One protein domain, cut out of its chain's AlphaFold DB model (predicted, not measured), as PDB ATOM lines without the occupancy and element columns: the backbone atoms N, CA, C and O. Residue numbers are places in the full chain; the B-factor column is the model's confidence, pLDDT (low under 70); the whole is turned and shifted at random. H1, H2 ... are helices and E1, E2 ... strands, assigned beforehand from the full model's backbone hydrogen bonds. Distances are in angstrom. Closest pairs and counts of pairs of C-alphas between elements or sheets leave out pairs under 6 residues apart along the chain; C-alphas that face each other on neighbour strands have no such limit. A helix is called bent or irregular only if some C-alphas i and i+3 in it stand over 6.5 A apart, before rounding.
ATOM      1  N   ASP A  15     200.888 234.157 113.595       84.31
ATOM      2  CA  ASP A  15     200.628 233.313 114.763       84.31
ATOM      3  C   ASP A  15     201.463 233.768 115.971       84.31
ATOM      4  O   ASP A  15     200.934 233.958 117.067       84.31
ATOM      5  N   GLN A  16     202.748 234.047 115.741       85.00
ATOM      6  CA  GLN A  16     203.671 234.589 116.736       85.00
ATOM      7  C   GLN A  16     203.279 236.000 117.177       85.00
ATOM      8  O   GLN A  16     203.367 236.327 118.363       85.00
ATOM      9  N   VAL A  17     202.832 236.841 116.239       87.19
ATOM     10  CA  VAL A  17     202.332 238.183 116.558       87.19
ATOM     11  C   VAL A  17     201.112 238.087 117.475       87.19
ATOM     12  O   VAL A  17     201.085 238.751 118.507       87.19
ATOM     13  N   LEU A  18     200.138 237.227 117.172       90.25
ATOM     14  CA  LEU A  18     198.943 237.065 118.006       90.25
ATOM     15  C   LEU A  18     199.269 236.573 119.420       90.25
ATOM     16  O   LEU A  18     198.681 237.066 120.381       90.25
ATOM     17  N   ASP A  19     200.239 235.668 119.570       88.75
ATOM     18  CA  ASP A  19     200.680 235.212 120.891       88.75
ATOM     19  C   ASP A  19     201.299 236.345 121.726       88.75
ATOM     20  O   ASP A  19     201.034 236.448 122.929       88.75
ATOM     21  N   LEU A  20     202.082 237.227 121.096       88.31
ATOM     22  CA  LEU A  20     202.675 238.394 121.754       88.31
ATOM     23  C   LEU A  20     201.613 239.416 122.183       88.31
ATOM     24  O   LEU A  20     201.696 239.987 123.273       88.31
ATOM     25  N   LEU A  21     200.592 239.618 121.352       91.44
ATOM     26  CA  LEU A  21     199.515 240.582 121.588       91.44
ATOM     27  C   LEU A  21     198.583 240.206 122.745       91.44
ATOM     28  O   LEU A  21     197.810 241.050 123.188       91.44
ATOM     29  N   ASN A  22     198.680 238.993 123.294       88.50
ATOM     30  CA  ASN A  22     198.000 238.653 124.547       88.50
ATOM     31  C   ASN A  22     198.471 239.542 125.712       88.50
ATOM     32  O   ASN A  22     197.677 239.916 126.572       88.50
ATOM     33  N   ASN A  23     199.760 239.899 125.726       85.44
ATOM     34  CA  ASN A  23     200.388 240.647 126.821       85.44
ATOM     35  C   ASN A  23     200.897 242.028 126.396       85.44
ATOM     36  O   ASN A  23     201.140 242.885 127.245       85.44
ATOM     37  N   LEU A  24     201.080 242.247 125.093       87.31
ATOM     38  CA  LEU A  24     201.544 243.514 124.547       87.31
ATOM     39  C   LEU A  24     200.386 244.359 124.029       87.31
ATOM     40  O   LEU A  24     199.359 243.852 123.580       87.31
ATOM     41  N   LYS A  25     200.597 245.674 124.084       88.81
ATOM     42  CA  LYS A  25     199.707 246.681 123.518       88.81
ATOM     43  C   LYS A  25     200.364 247.219 122.245       88.81
ATOM     44  O   LYS A  25     201.356 247.940 122.365       88.81
ATOM     45  N   PRO A  26     199.900 246.825 121.049       88.25
ATOM     46  CA  PRO A  26     200.381 247.384 119.787       88.25
ATOM     47  C   PRO A  26     200.044 248.875 119.708       88.25
ATOM     48  O   PRO A  26     199.396 249.410 120.599       88.25
ATOM     49  N   THR A  27     200.509 249.553 118.661       88.38
ATOM     50  CA  THR A  27     200.007 250.883 118.284       88.38
ATOM     51  C   THR A  27     198.705 250.746 117.493       88.38
ATOM     52  O   THR A  27     198.410 249.660 116.998       88.38
ATOM     53  N   ILE A  28     197.967 251.846 117.288       81.31
ATOM     54  CA  ILE A  28     196.762 251.865 116.438       81.31
ATOM     55  C   ILE A  28     197.058 251.258 115.061       81.31
ATOM     56  O   ILE A  28     196.428 250.278 114.673       81.31
ATOM     57  N   ASN A  29     198.088 251.757 114.371       80.50
ATOM     58  CA  ASN A  29     198.486 251.230 113.064       80.50
ATOM     59  C   ASN A  29     198.888 249.752 113.130       80.50
ATOM     60  O   ASN A  29     198.521 248.988 112.245       80.50
ATOM     61  N   GLY A  30     199.585 249.336 114.193       83.12
ATOM     62  CA  GLY A  30     199.954 247.936 114.397       83.12
ATOM     63  C   GLY A  30     198.736 247.025 114.575       83.12
ATOM     64  O   GLY A  30     198.678 245.967 113.959       83.12
ATOM     65  N   SER A  31     197.741 247.446 115.360       87.81
ATOM     66  CA  SER A  31     196.469 246.726 115.486       87.81
ATOM     67  C   SER A  31     195.747 246.625 114.152       87.81
ATOM     68  O   SER A  31     195.303 245.541 113.784       87.81
ATOM     69  N   VAL A  32     195.645 247.736 113.417       84.06
ATOM     70  CA  VAL A  32     194.969 247.757 112.117       84.06
ATOM     71  C   VAL A  32     195.683 246.841 111.120       84.06
ATOM     72  O   VAL A  32     195.022 246.029 110.482       84.06
ATOM     73  N   ASP A  33     197.016 246.892 111.032       83.38
ATOM     74  CA  ASP A  33     197.800 246.000 110.164       83.38
ATOM     75  C   ASP A  33     197.555 244.523 110.490       83.38
ATOM     76  O   ASP A  33     197.362 243.705 109.591       83.38
ATOM     77  N   VAL A  34     197.509 244.177 111.779       88.75
ATOM     78  CA  VAL A  34     197.227 242.806 112.218       88.75
ATOM     79  C   VAL A  34     195.791 242.399 111.884       88.75
ATOM     80  O   VAL A  34     195.583 241.278 111.426       88.75
ATOM     81  N   ILE A  35     194.804 243.285 112.045       88.50
ATOM     82  CA  ILE A  35     193.403 243.010 111.680       88.50
ATOM     83  C   ILE A  35     193.259 242.806 110.168       88.50
ATOM     84  O   ILE A  35     192.658 241.818 109.747       88.50
ATOM     85  N   CYS A  36     193.850 243.679 109.350       82.38
ATOM     86  CA  CYS A  36     193.865 243.529 107.896       82.38
ATOM     87  C   CYS A  36     194.512 242.201 107.487       82.38
ATOM     88  O   CYS A  36     193.974 241.483 106.645       82.38
ATOM     89  N   GLU A  37     195.621 241.822 108.123       84.44
ATOM     90  CA  GLU A  37     196.310 240.563 107.851       84.44
ATOM     91  C   GLU A  37     195.496 239.336 108.310       84.44
ATOM     92  O   GLU A  37     195.449 238.336 107.590       84.44
ATOM     93  N   ILE A  38     194.779 239.415 109.442       86.38
ATOM     94  CA  ILE A  38     193.821 238.383 109.881       86.38
ATOM     95  C   ILE A  38     192.706 238.217 108.852       86.38
ATOM     96  O   ILE A  38     192.407 237.090 108.462       86.38
ATOM     97  N   ILE A  39     192.087 239.311 108.406       83.88
ATOM     98  CA  ILE A  39     191.026 239.271 107.394       83.88
ATOM     99  C   ILE A  39     191.586 238.645 106.115       83.88
ATOM    100  O   ILE A  39     191.043 237.661 105.615       83.88
ATOM    101  N   ARG A  40     192.737 239.125 105.638       82.00
ATOM    102  CA  ARG A  40     193.398 238.619 104.431       82.00
ATOM    103  C   ARG A  40     193.685 237.116 104.493       82.00
ATOM    104  O   ARG A  40     193.524 236.429 103.486       82.00
ATOM    105  N   GLN A  41     194.138 236.603 105.638       82.62
ATOM    106  CA  GLN A  41     194.511 235.193 105.793       82.62
ATOM    107  C   GLN A  41     193.329 234.277 106.141       82.62
ATOM    108  O   GLN A  41     193.283 233.140 105.672       82.62
ATOM    109  N   TYR A  42     192.382 234.743 106.957       81.94
ATOM    110  CA  TYR A  42     191.407 233.880 107.633       81.94
ATOM    111  C   TYR A  42     189.942 234.180 107.312       81.94
ATOM    112  O   TYR A  42     189.082 233.445 107.800       81.94
ATOM    113  N   ARG A  43     189.641 235.167 106.450       73.25
ATOM    114  CA  ARG A  43     188.271 235.486 105.989       73.25
ATOM    115  C   ARG A  43     187.451 234.262 105.581       73.25
ATOM    116  O   ARG A  43     186.271 234.172 105.898       73.25
ATOM    117  N   PHE A  44     188.077 233.317 104.885       62.62
ATOM    118  CA  PHE A  44     187.384 232.157 104.321       62.62
ATOM    119  C   PHE A  44     187.673 230.843 105.053       62.62
ATOM    120  O   PHE A  44     186.909 229.891 104.909       62.62
ATOM    121  N   ASN A  45     188.761 230.764 105.828       64.62
ATOM    122  CA  ASN A  45     189.150 229.537 106.521       64.62
ATOM    123  C   ASN A  45     189.971 229.826 107.785       64.62
ATOM    124  O   ASN A  45     191.201 229.891 107.763       64.62
ATOM    125  N   CYS A  46     189.269 229.988 108.903       76.38
ATOM    126  CA  CYS A  46     189.859 230.194 110.217       76.38
ATOM    127  C   CYS A  46     189.714 228.919 111.058       76.38
ATOM    128  O   CYS A  46     188.598 228.504 111.372       76.38
ATOM    129  N   ASN A  47     190.830 228.297 111.447       77.38
ATOM    130  CA  ASN A  47     190.778 227.139 112.339       77.38
ATOM    131  C   ASN A  47     190.444 227.552 113.790       77.38
ATOM    132  O   ASN A  47     190.607 228.702 114.201       77.38
ATOM    133  N   SER A  48     189.981 226.604 114.605       79.50
ATOM    134  CA  SER A  48     189.572 226.887 115.988       79.50
ATOM    135  C   SER A  48     190.717 227.390 116.876       79.50
ATOM    136  O   SER A  48     190.482 228.221 117.750       79.50
ATOM    137  N   LYS A  49     191.958 226.945 116.638       82.62
ATOM    138  CA  LYS A  49     193.134 227.362 117.421       82.62
ATOM    139  C   LYS A  49     193.465 228.839 117.204       82.62
ATOM    140  O   LYS A  49     193.627 229.571 118.176       82.62
ATOM    141  N   ILE A  50     193.512 229.293 115.953       84.38
ATOM    142  CA  ILE A  50     193.825 230.689 115.632       84.38
ATOM    143  C   ILE A  50     192.682 231.620 116.050       84.38
ATOM    144  O   ILE A  50     192.937 232.711 116.546       84.38
ATOM    145  N   LYS A  51     191.423 231.159 115.974       84.94
ATOM    146  CA  LYS A  51     190.266 231.906 116.492       84.94
ATOM    147  C   LYS A  51     190.408 232.224 117.984       84.94
ATOM    148  O   LYS A  51     190.098 233.339 118.395       84.94
ATOM    149  N   VAL A  52     190.903 231.278 118.786       86.69
ATOM    150  CA  VAL A  52     191.180 231.507 120.216       86.69
ATOM    151  C   VAL A  52     192.287 232.544 120.403       86.69
ATOM    152  O   VAL A  52     192.127 233.448 121.218       86.69
ATOM    153  N   LYS A  53     193.369 232.466 119.619       89.31
ATOM    154  CA  LYS A  53     194.458 233.454 119.674       89.31
ATOM    155  C   LYS A  53     193.977 234.865 119.319       89.31
ATOM    156  O   LYS A  53     194.242 235.795 120.068       89.31
ATOM    157  N   ILE A  54     193.184 235.015 118.254       90.06
ATOM    158  CA  ILE A  54     192.589 236.304 117.856       90.06
ATOM    159  C   ILE A  54     191.708 236.878 118.974       90.06
ATOM    160  O   ILE A  54     191.812 238.060 119.287       90.06
ATOM    161  N   LYS A  55     190.870 236.050 119.615       88.19
ATOM    162  CA  LYS A  55     189.994 236.498 120.713       88.19
ATOM    163  C   LYS A  55     190.758 236.948 121.964       88.19
ATOM    164  O   LYS A  55     190.239 237.771 122.717       88.19
ATOM    165  N   ASN A  56     191.956 236.412 122.188       89.56
ATOM    166  CA  ASN A  56     192.799 236.742 123.338       89.56
ATOM    167  C   ASN A  56     193.749 237.922 123.080       89.56
ATOM    168  O   ASN A  56     194.160 238.577 124.038       89.56
ATOM    169  N   ALA A  57     194.053 238.227 121.818       91.12
ATOM    170  CA  ALA A  57     194.947 239.312 121.441       91.12
ATOM    171  C   ALA A  57     194.326 240.696 121.706       91.12
ATOM    172  O   ALA A  57     193.166 240.949 121.374       91.12
ATOM    173  N   ASN A  58     195.116 241.617 122.266       90.44
ATOM    174  CA  ASN A  58     194.732 243.019 122.435       90.44
ATOM    175  C   ASN A  58     194.790 243.726 121.077       90.44
ATOM    176  O   ASN A  58     195.864 244.119 120.624       90.44
ATOM    177  N   LEU A  59     193.638 243.851 120.418       90.00
ATOM    178  CA  LEU A  59     193.546 244.337 119.037       90.00
ATOM    179  C   LEU A  59     192.637 245.551 118.886       90.00
ATOM    180  O   LEU A  59     192.887 246.389 118.024       90.00
ATOM    181  N   ILE A  60     191.595 245.659 119.707       86.38
ATOM    182  CA  ILE A  60     190.565 246.677 119.528       86.38
ATOM    183  C   ILE A  60     190.841 247.851 120.458       86.38
ATOM    184  O   ILE A  60     190.986 247.660 121.667       86.38
ATOM    185  N   TYR A  61     190.867 249.060 119.900       85.50
ATOM    186  CA  TYR A  61     190.923 250.284 120.686       85.50
ATOM    187  C   TYR A  61     189.534 250.850 120.954       85.50
ATOM    188  O   TYR A  61     188.737 251.099 120.049       85.50
ATOM    189  N   PHE A  62     189.307 251.122 122.227       82.94
ATOM    190  CA  PHE A  62     188.190 251.877 122.755       82.94
ATOM    191  C   PHE A  62     188.719 253.163 123.377       82.94
ATOM    192  O   PHE A  62     189.899 253.250 123.721       82.94
ATOM    193  N   LYS A  63     187.837 254.130 123.634       79.25
ATOM    194  CA  LYS A  63     188.198 255.353 124.376       79.25
ATOM    195  C   LYS A  63     188.826 255.057 125.744       79.25
ATOM    196  O   LYS A  63     189.615 255.844 126.254       79.25
ATOM    197  N   SER A  64     188.472 253.920 126.340       76.88
ATOM    198  CA  SER A  64     188.996 253.444 127.625       76.88
ATOM    199  C   SER A  64     190.368 252.758 127.524       76.88
ATOM    200  O   SER A  64     191.030 252.566 128.544       76.88
ATOM    201  N   GLY A  65     190.818 252.409 126.316       83.00
ATOM    202  CA  GLY A  65     192.086 251.731 126.062       83.00
ATOM    203  C   GLY A  65     191.964 250.570 125.076       83.00
ATOM    204  O   GLY A  65     190.954 250.389 124.403       83.00
ATOM    205  N   ILE A  66     193.026 249.769 124.990       87.50
ATOM    206  CA  ILE A  66     193.100 248.613 124.093       87.50
ATOM    207  C   ILE A  66     192.742 247.316 124.815       87.50
ATOM    208  O   ILE A  66     193.232 247.059 125.919       87.50
ATOM    209  N   TYR A  67     191.924 246.495 124.162       85.25
ATOM    210  CA  TYR A  67     191.385 245.277 124.746       85.25
ATOM    211  C   TYR A  67     191.277 244.132 123.735       85.25
ATOM    212  O   TYR A  67     191.219 244.320 122.514       85.25
ATOM    213  N   SER A  68     191.244 242.921 124.281       85.81
ATOM    214  CA  SER A  68     190.902 241.695 123.564       85.81
ATOM    215  C   SER A  68     189.397 241.434 123.589       85.81
ATOM    216  O   SER A  68     188.676 242.002 124.412       85.81
ATOM    217  N   SER A  69     188.909 240.527 122.737       80.00
ATOM    218  CA  SER A  69     187.481 240.170 122.727       80.00
ATOM    219  C   SER A  69     187.012 239.567 124.047       80.00
ATOM    220  O   SER A  69     185.835 239.668 124.372       80.00
ATOM    221  N   ASN A  70     187.903 238.894 124.774       78.81
ATOM    222  CA  ASN A  70     187.573 238.234 126.036       78.81
ATOM    223  C   ASN A  70     187.704 239.165 127.250       78.81
ATOM    224  O   ASN A  70     187.441 238.755 128.383       78.81
ATOM    225  N   SER A  71     188.132 240.410 127.041       77.94
ATOM    226  CA  SER A  71     188.217 241.395 128.112       77.94
ATOM    227  C   SER A  71     186.816 241.835 128.538       77.94
ATOM    228  O   SER A  71     185.950 242.080 127.704       77.94
ATOM    229  N   LYS A  72     186.588 241.982 129.847       68.19
ATOM    230  CA  LYS A  72     185.370 242.625 130.357       68.19
ATOM    231  C   LYS A  72     185.527 244.134 130.224       68.19
ATOM    232  O   LYS A  72     186.343 244.723 130.929       68.19
ATOM    233  N   ILE A  73     184.757 244.740 129.326       65.75
ATOM    234  CA  ILE A  73     184.804 246.175 129.043       65.75
ATOM    235  C   ILE A  73     183.452 246.783 129.426       65.75
ATOM    236  O   ILE A  73     182.405 246.216 129.122       65.75
ATOM    237  N   ASN A  74     183.479 247.921 130.122       61.25
ATOM    238  CA  ASN A  74     182.269 248.630 130.558       61.25
ATOM    239  C   ASN A  74     181.822 249.708 129.552       61.25
ATOM    240  O   ASN A  74     180.657 250.092 129.558       61.25
ATOM    241  N   ASP A  75     182.741 250.188 128.706       65.75
ATOM    242  CA  ASP A  75     182.503 251.198 127.673       65.75
ATOM    243  C   ASP A  75     183.008 250.695 126.316       65.75
ATOM    244  O   ASP A  75     184.199 250.443 126.137       65.75
ATOM    245  N   PHE A  76     182.082 250.549 125.373       67.12
ATOM    246  CA  PHE A  76     182.306 249.976 124.047       67.12
ATOM    247  C   PHE A  76     182.447 251.043 122.953       67.12
ATOM    248  O   PHE A  76     182.403 250.722 121.765       67.12
ATOM    249  N   ASN A  77     182.635 252.310 123.327       72.56
ATOM    250  CA  ASN A  77     182.936 253.360 122.366       72.56
ATOM    251  C   ASN A  77     184.338 253.169 121.785       72.56
ATOM    252  O   ASN A  77     185.328 253.256 122.516       72.56
ATOM    253  N   PHE A  78     184.420 252.945 120.472       77.75
ATOM    254  CA  PHE A  78     185.700 252.891 119.774       77.75
ATOM    255  C   PHE A  78     186.483 254.185 119.955       77.75
ATOM    256  O   PHE A  78     185.920 255.279 120.064       77.75
ATOM    257  N   ASP A  79     187.799 254.028 119.969       80.06
ATOM    258  CA  ASP A  79     188.692 255.148 119.747       80.06
ATOM    259  C   ASP A  79     188.487 255.669 118.304       80.06
ATOM    260  O   ASP A  79     188.533 254.859 117.368       80.06
ATOM    261  N   PRO A  80     188.196 256.970 118.107       73.62
ATOM    262  CA  PRO A  80     187.924 257.524 116.782       73.62
ATOM    263  C   PRO A  80     189.090 257.354 115.806       73.62
ATOM    264  O   PRO A  80     188.867 256.941 114.672       73.62
ATOM    265  N   ASP A  81     190.328 257.574 116.259       75.94
ATOM    266  CA  ASP A  81     191.518 257.484 115.408       75.94
ATOM    267  C   ASP A  81     191.758 256.036 114.963       75.94
ATOM    268  O   ASP A  81     192.144 255.771 113.823       75.94
ATOM    269  N   PHE A  82     191.493 255.071 115.849       81.88
ATOM    270  CA  PHE A  82     191.531 253.655 115.493       81.88
ATOM    271  C   PHE A  82     190.445 253.270 114.493       81.88
ATOM    272  O   PHE A  82     190.730 252.551 113.536       81.88
ATOM    273  N   TYR A  83     189.212 253.717 114.720       75.31
ATOM    274  CA  TYR A  83     188.090 253.403 113.846       75.31
ATOM    275  C   TYR A  83     188.298 253.985 112.441       75.31
ATOM    276  O   TYR A  83     188.129 253.273 111.449       75.31
ATOM    277  N   ASP A  84     188.767 255.230 112.355       70.31
ATOM    278  CA  ASP A  84     189.105 255.881 111.091       70.31
ATOM    279  C   ASP A  84     190.255 255.155 110.385       70.31
ATOM    280  O   ASP A  84     190.139 254.814 109.207       70.31
ATOM    281  N   ALA A  85     191.338 254.824 111.099       70.56
ATOM    282  CA  ALA A  85     192.460 254.077 110.529       70.56
ATOM    283  C   ALA A  85     192.050 252.682 110.023       70.56
ATOM    284  O   ALA A  85     192.551 252.219 108.994       70.56
ATOM    285  N   LEU A  86     191.131 252.015 110.726       74.75
ATOM    286  CA  LEU A  86     190.599 250.709 110.353       74.75
ATOM    287  C   LEU A  86     189.748 250.797 109.080       74.75
ATOM    288  O   LEU A  86     189.972 250.029 108.147       74.75
ATOM    289  N   ASN A  87     188.840 251.772 109.003       68.88
ATOM    290  CA  ASN A  87     188.029 252.017 107.810       68.88
ATOM    291  C   ASN A  87     188.867 252.454 106.603       68.88
ATOM    292  O   ASN A  87     188.546 252.102 105.475       68.88
ATOM    293  N   MET A  88     189.964 253.184 106.819       65.25
ATOM    294  CA  MET A  88     190.862 253.590 105.734       65.25
ATOM    295  C   MET A  88     191.644 252.422 105.115       65.25
ATOM    296  O   MET A  88     192.104 252.549 103.983       65.25
ATOM    297  N   ARG A  89     191.840 251.314 105.843       67.62
ATOM    298  CA  ARG A  89     192.638 250.161 105.380       67.62
ATOM    299  C   ARG A  89     191.822 248.915 105.049       67.62
ATOM    300  O   ARG A  89     192.345 248.010 104.401       67.62
ATOM    301  N   ILE A  90     190.578 248.820 105.511       72.31
ATOM    302  CA  ILE A  90     189.694 247.709 105.161       72.31
ATOM    303  C   ILE A  90     188.963 248.045 103.859       72.31
ATOM    304  O   ILE A  90     188.234 249.023 103.776       72.31
ATOM    305  N   ASN A  91     189.149 247.197 102.845       54.25
ATOM    306  CA  ASN A  91     188.625 247.417 101.492       54.25
ATOM    307  C   ASN A  91     187.099 247.225 101.359       54.25
ATOM    308  O   ASN A  91     186.528 247.660 100.364       54.25
ATOM    309  N   ASP A  92     186.445 246.550 102.312       65.25
ATOM    310  CA  ASP A  92     185.005 246.255 102.288       65.25
ATOM    311  C   ASP A  92     184.410 246.316 103.706       65.25
ATOM    312  O   ASP A  92     184.822 245.586 104.610       65.25
ATOM    313  N   ASP A  93     183.386 247.147 103.904       63.41
ATOM    314  CA  ASP A  93     182.620 247.245 105.155       63.41
ATOM    315  C   ASP A  93     182.068 245.889 105.626       63.41
ATOM    316  O   ASP A  93     181.870 245.663 106.827       63.41
ATOM    317  N   ASN A  94     181.793 244.966 104.700       65.50
ATOM    318  CA  ASN A  94     181.351 243.617 105.034       65.50
ATOM    319  C   ASN A  94     182.467 242.787 105.673       65.50
ATOM    320  O   ASN A  94     182.163 241.891 106.458       65.50
ATOM    321  N   ASP A  95     183.738 243.092 105.409       71.75
ATOM    322  CA  ASP A  95     184.896 242.425 106.009       71.75
ATOM    323  C   ASP A  95     185.042 242.806 107.463       71.75
ATOM    324  O   ASP A  95     185.216 241.931 108.313       71.75
ATOM    325  N   LEU A  96     184.884 244.095 107.753       73.25
ATOM    326  CA  LEU A  96     184.872 244.592 109.116       73.25
ATOM    327  C   LEU A  96     183.671 244.032 109.889       73.25
ATOM    328  O   LEU A  96     183.833 243.499 110.989       73.25
ATOM    329  N   LYS A  97     182.469 244.068 109.296       72.25
ATOM    330  CA  LYS A  97     181.260 243.481 109.903       72.25
ATOM    331  C   LYS A  97     181.415 241.984 110.151       72.25
ATOM    332  O   LYS A  97     181.043 241.507 111.222       72.25
ATOM    333  N   TRP A  98     181.967 241.245 109.191       77.75
ATOM    334  CA  TRP A  98     182.251 239.820 109.331       77.75
ATOM    335  C   TRP A  98     183.265 239.563 110.447       77.75
ATOM    336  O   TRP A  98     183.007 238.734 111.316       77.75
ATOM    337  N   PHE A  99     184.377 240.300 110.460       81.50
ATOM    338  CA  PHE A  99     185.455 240.144 111.433       81.50
ATOM    339  C   PHE A  99     184.943 240.381 112.853       81.50
ATOM    340  O   PHE A  99     185.093 239.534 113.736       81.50
ATOM    341  N   ILE A 100     184.248 241.499 113.057       76.19
ATOM    342  CA  ILE A 100     183.652 241.843 114.345       76.19
ATOM    343  C   ILE A 100     182.624 240.790 114.747       76.19
ATOM    344  O   ILE A 100     182.674 240.290 115.863       76.19
ATOM    345  N   LYS A 101     181.724 240.383 113.846       76.06
ATOM    346  CA  LYS A 101     180.716 239.365 114.166       76.06
ATOM    347  C   LYS A 101     181.338 238.017 114.522       76.06
ATOM    348  O   LYS A 101     180.822 237.326 115.389       76.06
ATOM    349  N   LEU A 102     182.419 237.620 113.855       77.25
ATOM    350  CA  LEU A 102     183.004 236.295 114.026       77.25
ATOM    351  C   LEU A 102     183.913 236.192 115.256       77.25
ATOM    352  O   LEU A 102     183.980 235.127 115.889       77.25
ATOM    353  N   TYR A 103     184.638 237.266 115.569       77.56
ATOM    354  CA  TYR A 103     185.655 237.270 116.619       77.56
ATOM    355  C   TYR A 103     185.256 238.084 117.848       77.56
ATOM    356  O   TYR A 103     185.772 237.787 118.916       77.56
ATOM    357  N   PHE A 104     184.304 239.013 117.732       72.94
ATOM    358  CA  PHE A 104     183.900 239.963 118.773       72.94
ATOM    359  C   PHE A 104     182.361 240.025 118.895       72.94
ATOM    360  O   PHE A 104     181.745 241.080 118.745       72.94
ATOM    361  N   GLU A 105     181.725 238.873 119.139       65.06
ATOM    362  CA  GLU A 105     180.257 238.706 119.142       65.06
ATOM    363  C   GLU A 105     179.529 239.717 120.052       65.06
ATOM    364  O   GLU A 105     178.557 240.331 119.607       65.06
ATOM    365  N   ASP A 106     180.048 239.993 121.256       61.47
ATOM    366  CA  ASP A 106     179.469 240.960 122.210       61.47
ATOM    367  C   ASP A 106     179.563 242.428 121.737       61.47
ATOM    368  O   ASP A 106     178.796 243.292 122.164       61.47
ATOM    369  N   LEU A 107     180.478 242.709 120.809       60.38
ATOM    370  CA  LEU A 107     180.735 244.030 120.228       60.38
ATOM    371  C   LEU A 107     179.892 244.317 118.976       60.38
ATOM    372  O   LEU A 107     179.693 245.477 118.601       60.38
ATOM    373  N   SER A 108     179.388 243.265 118.328       56.91
ATOM    374  CA  SER A 108     178.701 243.330 117.032       56.91
ATOM    375  C   SER A 108     177.483 244.263 117.024       56.91
ATOM    376  O   SER A 108     177.239 244.959 116.040       56.91
ATOM    377  N   ILE A 109     176.752 244.349 118.138       53.12
ATOM    378  CA  ILE A 109     175.542 245.175 118.265       53.12
ATOM    379  C   ILE A 109     175.873 246.675 118.330       53.12
ATOM    380  O   ILE A 109     175.078 247.498 117.876       53.12
ATOM    381  N   GLN A 110     177.029 247.057 118.877       54.56
ATOM    382  CA  GLN A 110     177.372 248.469 119.093       54.56
ATOM    383  C   GLN A 110     178.062 249.099 117.890       54.56
ATOM    384  O   GLN A 110     177.772 250.243 117.563       54.56
ATOM    385  N   VAL A 111     178.873 248.329 117.167       52.84
ATOM    386  CA  VAL A 111     179.465 248.739 115.881       52.84
ATOM    387  C   VAL A 111     178.370 249.101 114.879       52.84
ATOM    388  O   VAL A 111     178.426 250.137 114.226       52.84
ATOM    389  N   LEU A 112     177.320 248.278 114.811       51.00
ATOM    390  CA  LEU A 112     176.161 248.535 113.957       51.00
ATOM    391  C   LEU A 112     175.398 249.805 114.374       51.00
ATOM    392  O   LEU A 112     174.856 250.494 113.515       51.00
ATOM    393  N   LYS A 113     175.380 250.145 115.670       52.94
ATOM    394  CA  LYS A 113     174.773 251.388 116.173       52.94
ATOM    395  C   LYS A 113     175.654 252.612 115.921       52.94
ATOM    396  O   LYS A 113     175.125 253.622 115.478       52.94
ATOM    397  N   ALA A 114     176.967 252.529 116.138       52.00
ATOM    398  CA  ALA A 114     177.910 253.618 115.872       52.00
ATOM    399  C   ALA A 114     177.937 253.996 114.383       52.00
ATOM    400  O   ALA A 114     177.870 255.176 114.051       52.00
ATOM    401  N   ASN A 115     177.910 253.000 113.487       49.75
ATOM    402  CA  ASN A 115     177.812 253.228 112.043       49.75
ATOM    403  C   ASN A 115     176.516 253.962 111.657       49.75
ATOM    404  O   ASN A 115     176.533 254.797 110.759       49.75
ATOM    405  N   ASN A 116     175.402 253.687 112.344       45.75
ATOM    406  CA  ASN A 116     174.137 254.385 112.108       45.75
ATOM    407  C   ASN A 116     174.125 255.801 112.718       45.75
ATOM    408  O   ASN A 116     173.615 256.719 112.085       45.75
ATOM    409  N   ILE A 117     174.715 256.001 113.902       40.88
ATOM    410  CA  ILE A 117     174.784 257.308 114.586       40.88
ATOM    411  C   ILE A 117     175.682 258.287 113.815       40.88
ATOM    412  O   ILE A 117     175.284 259.426 113.587       40.88
ATOM    413  N   LEU A 118     176.843 257.843 113.322       40.72
ATOM    414  CA  LEU A 118     177.722 258.674 112.488       40.72
ATOM    415  C   LEU A 118     177.061 259.032 111.142       40.72
ATOM    416  O   LEU A 118     177.215 260.144 110.644       40.72
ATOM    417  N   GLN A 119     176.239 258.143 110.573       39.59
ATOM    418  CA  GLN A 119     175.431 258.468 109.390       39.59
ATOM    419  C   GLN A 119     174.313 259.494 109.671       39.59
ATOM    420  O   GLN A 119     173.910 260.218 108.754       39.59
ATOM    421  N   GLU A 120     173.817 259.585 110.908       32.78
ATOM    422  CA  GLU A 120     172.815 260.575 111.328       32.78
ATOM    423  C   GLU A 120     173.436 261.938 111.685       32.78
ATOM    424  O   GLU A 120     172.902 262.967 111.266       32.78
ATOM    425  N   GLU A 121     174.596 261.974 112.353       35.22
ATOM    426  CA  GLU A 121     175.316 263.225 112.657       35.22
ATOM    427  C   GLU A 121     175.783 263.944 111.378       35.22
ATOM    428  O   GLU A 121     175.644 265.164 111.245       35.22
ATOM    429  N   HIS A 122     176.211 263.190 110.360       39.62
ATOM    430  CA  HIS A 122     176.612 263.739 109.059       39.62
ATOM    431  C   HIS A 122     175.436 264.283 108.218       39.62
ATOM    432  O   HIS A 122     175.663 264.997 107.237       39.62
ATOM    433  N   LYS A 123     174.174 264.011 108.592       37.44
ATOM    434  CA  LYS A 123     172.991 264.621 107.956       37.44
ATOM    435  C   LYS A 123     172.601 265.978 108.554       37.44
ATOM    436  O   LYS A 123     171.873 266.710 107.884       37.44
TER     437      LYS A 123
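What this domain is: This is residues 15 to 123 of the 274 residues of the protein "DUF3883 domain-containing protein" of Clostridiaceae bacterium (UniProt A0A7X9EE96). Five short helices, H1 to H5, and a small strand hairpin, E1 and E2, make a compact body, and the last helix, H6, starts on H5 and ends as an arm whose residues 115 to 123 stick out. H1 and H3 lie side by side, H2 packs on H4, and E1 lies near the first residues of both H2 and H4. The printed part has 109 residues, with six named helices and two named strands in the order H1 H2 H3 E1 E2 H4 H5 H6; the sheet, E1 - E2, is antiparallel and the class is mostly helix. The whole is compact, with a radius of gyration of the C-alphas of 13.3 A, and spans 43 by 29 by 23 A, only just elongated; the arm makes the length.

Where its parts are: H1 is residues 15 to 21, from C-alpha 15 at (200.628, 233.313, 114.763). H2, residues 28 to 42, is 20.7 A long, and H3, residues 48 to 56, is 12.7 A. E1, residues 60 to 62, and E2, residues 65 to 67, follow. H4, residues 80 to 89, begins at C-alpha 80 at (187.924, 257.524, 116.782) and is 14.4 A long. H5, residues 93 to 103, is 15.5 A. H6, residues 105 to 123, is 29.1 A and ends at C-alpha 123 at (172.991, 264.621, 107.956); it is irregular, but only just, with C-alphas 106 and 109 at 7.0 A.

How they stand to each other: H1 and H3 touch, the same way at a shallow tilt of 22 degrees; their closest C-alphas, Leu 18 and Lys 53, are 6.0 A apart. H2 is near H1 and H3, and touches H4 at a steep tilt of 40 degrees, closest at the C-alphas of Val 32 and Leu 86, 5.6 A. E1 and E2 form an antiparallel hairpin, with N 62 and O 65 at 2.8 A and N 67 and O 60 at 2.9 A, within hydrogen-bond range. The closest C-alphas of E1 and H4, Tyr 61 and Phe 82, are 6.2 A apart. H3 and H5 only just touch, with 3 pairs of C-alphas within 8 A, the closest being Lys 55 and Tyr 103 at 6.0 A. H5 and H6 form a helical hairpin at a shallow tilt of 28 degrees; H6 touches H5 with residues 107 to 108 alone, closest at the C-alphas of Lys 101 and Ser 108, 5.3 A. Every O i to N i+4 pair is within hydrogen-bond range in H1, H2, H3, H4 and H5, and 11 of 15 in H6.

The domain as a whole: The C-alphas of Gln 16 and Lys 123, the two farthest apart, are 43.8 A apart. The printed part has no cut. The link from E2 to H4, residues 68 to 79, is long. The mean pLDDT of the printed part is 74.1, and 33 residues are under 70, among them residues 105 to 123.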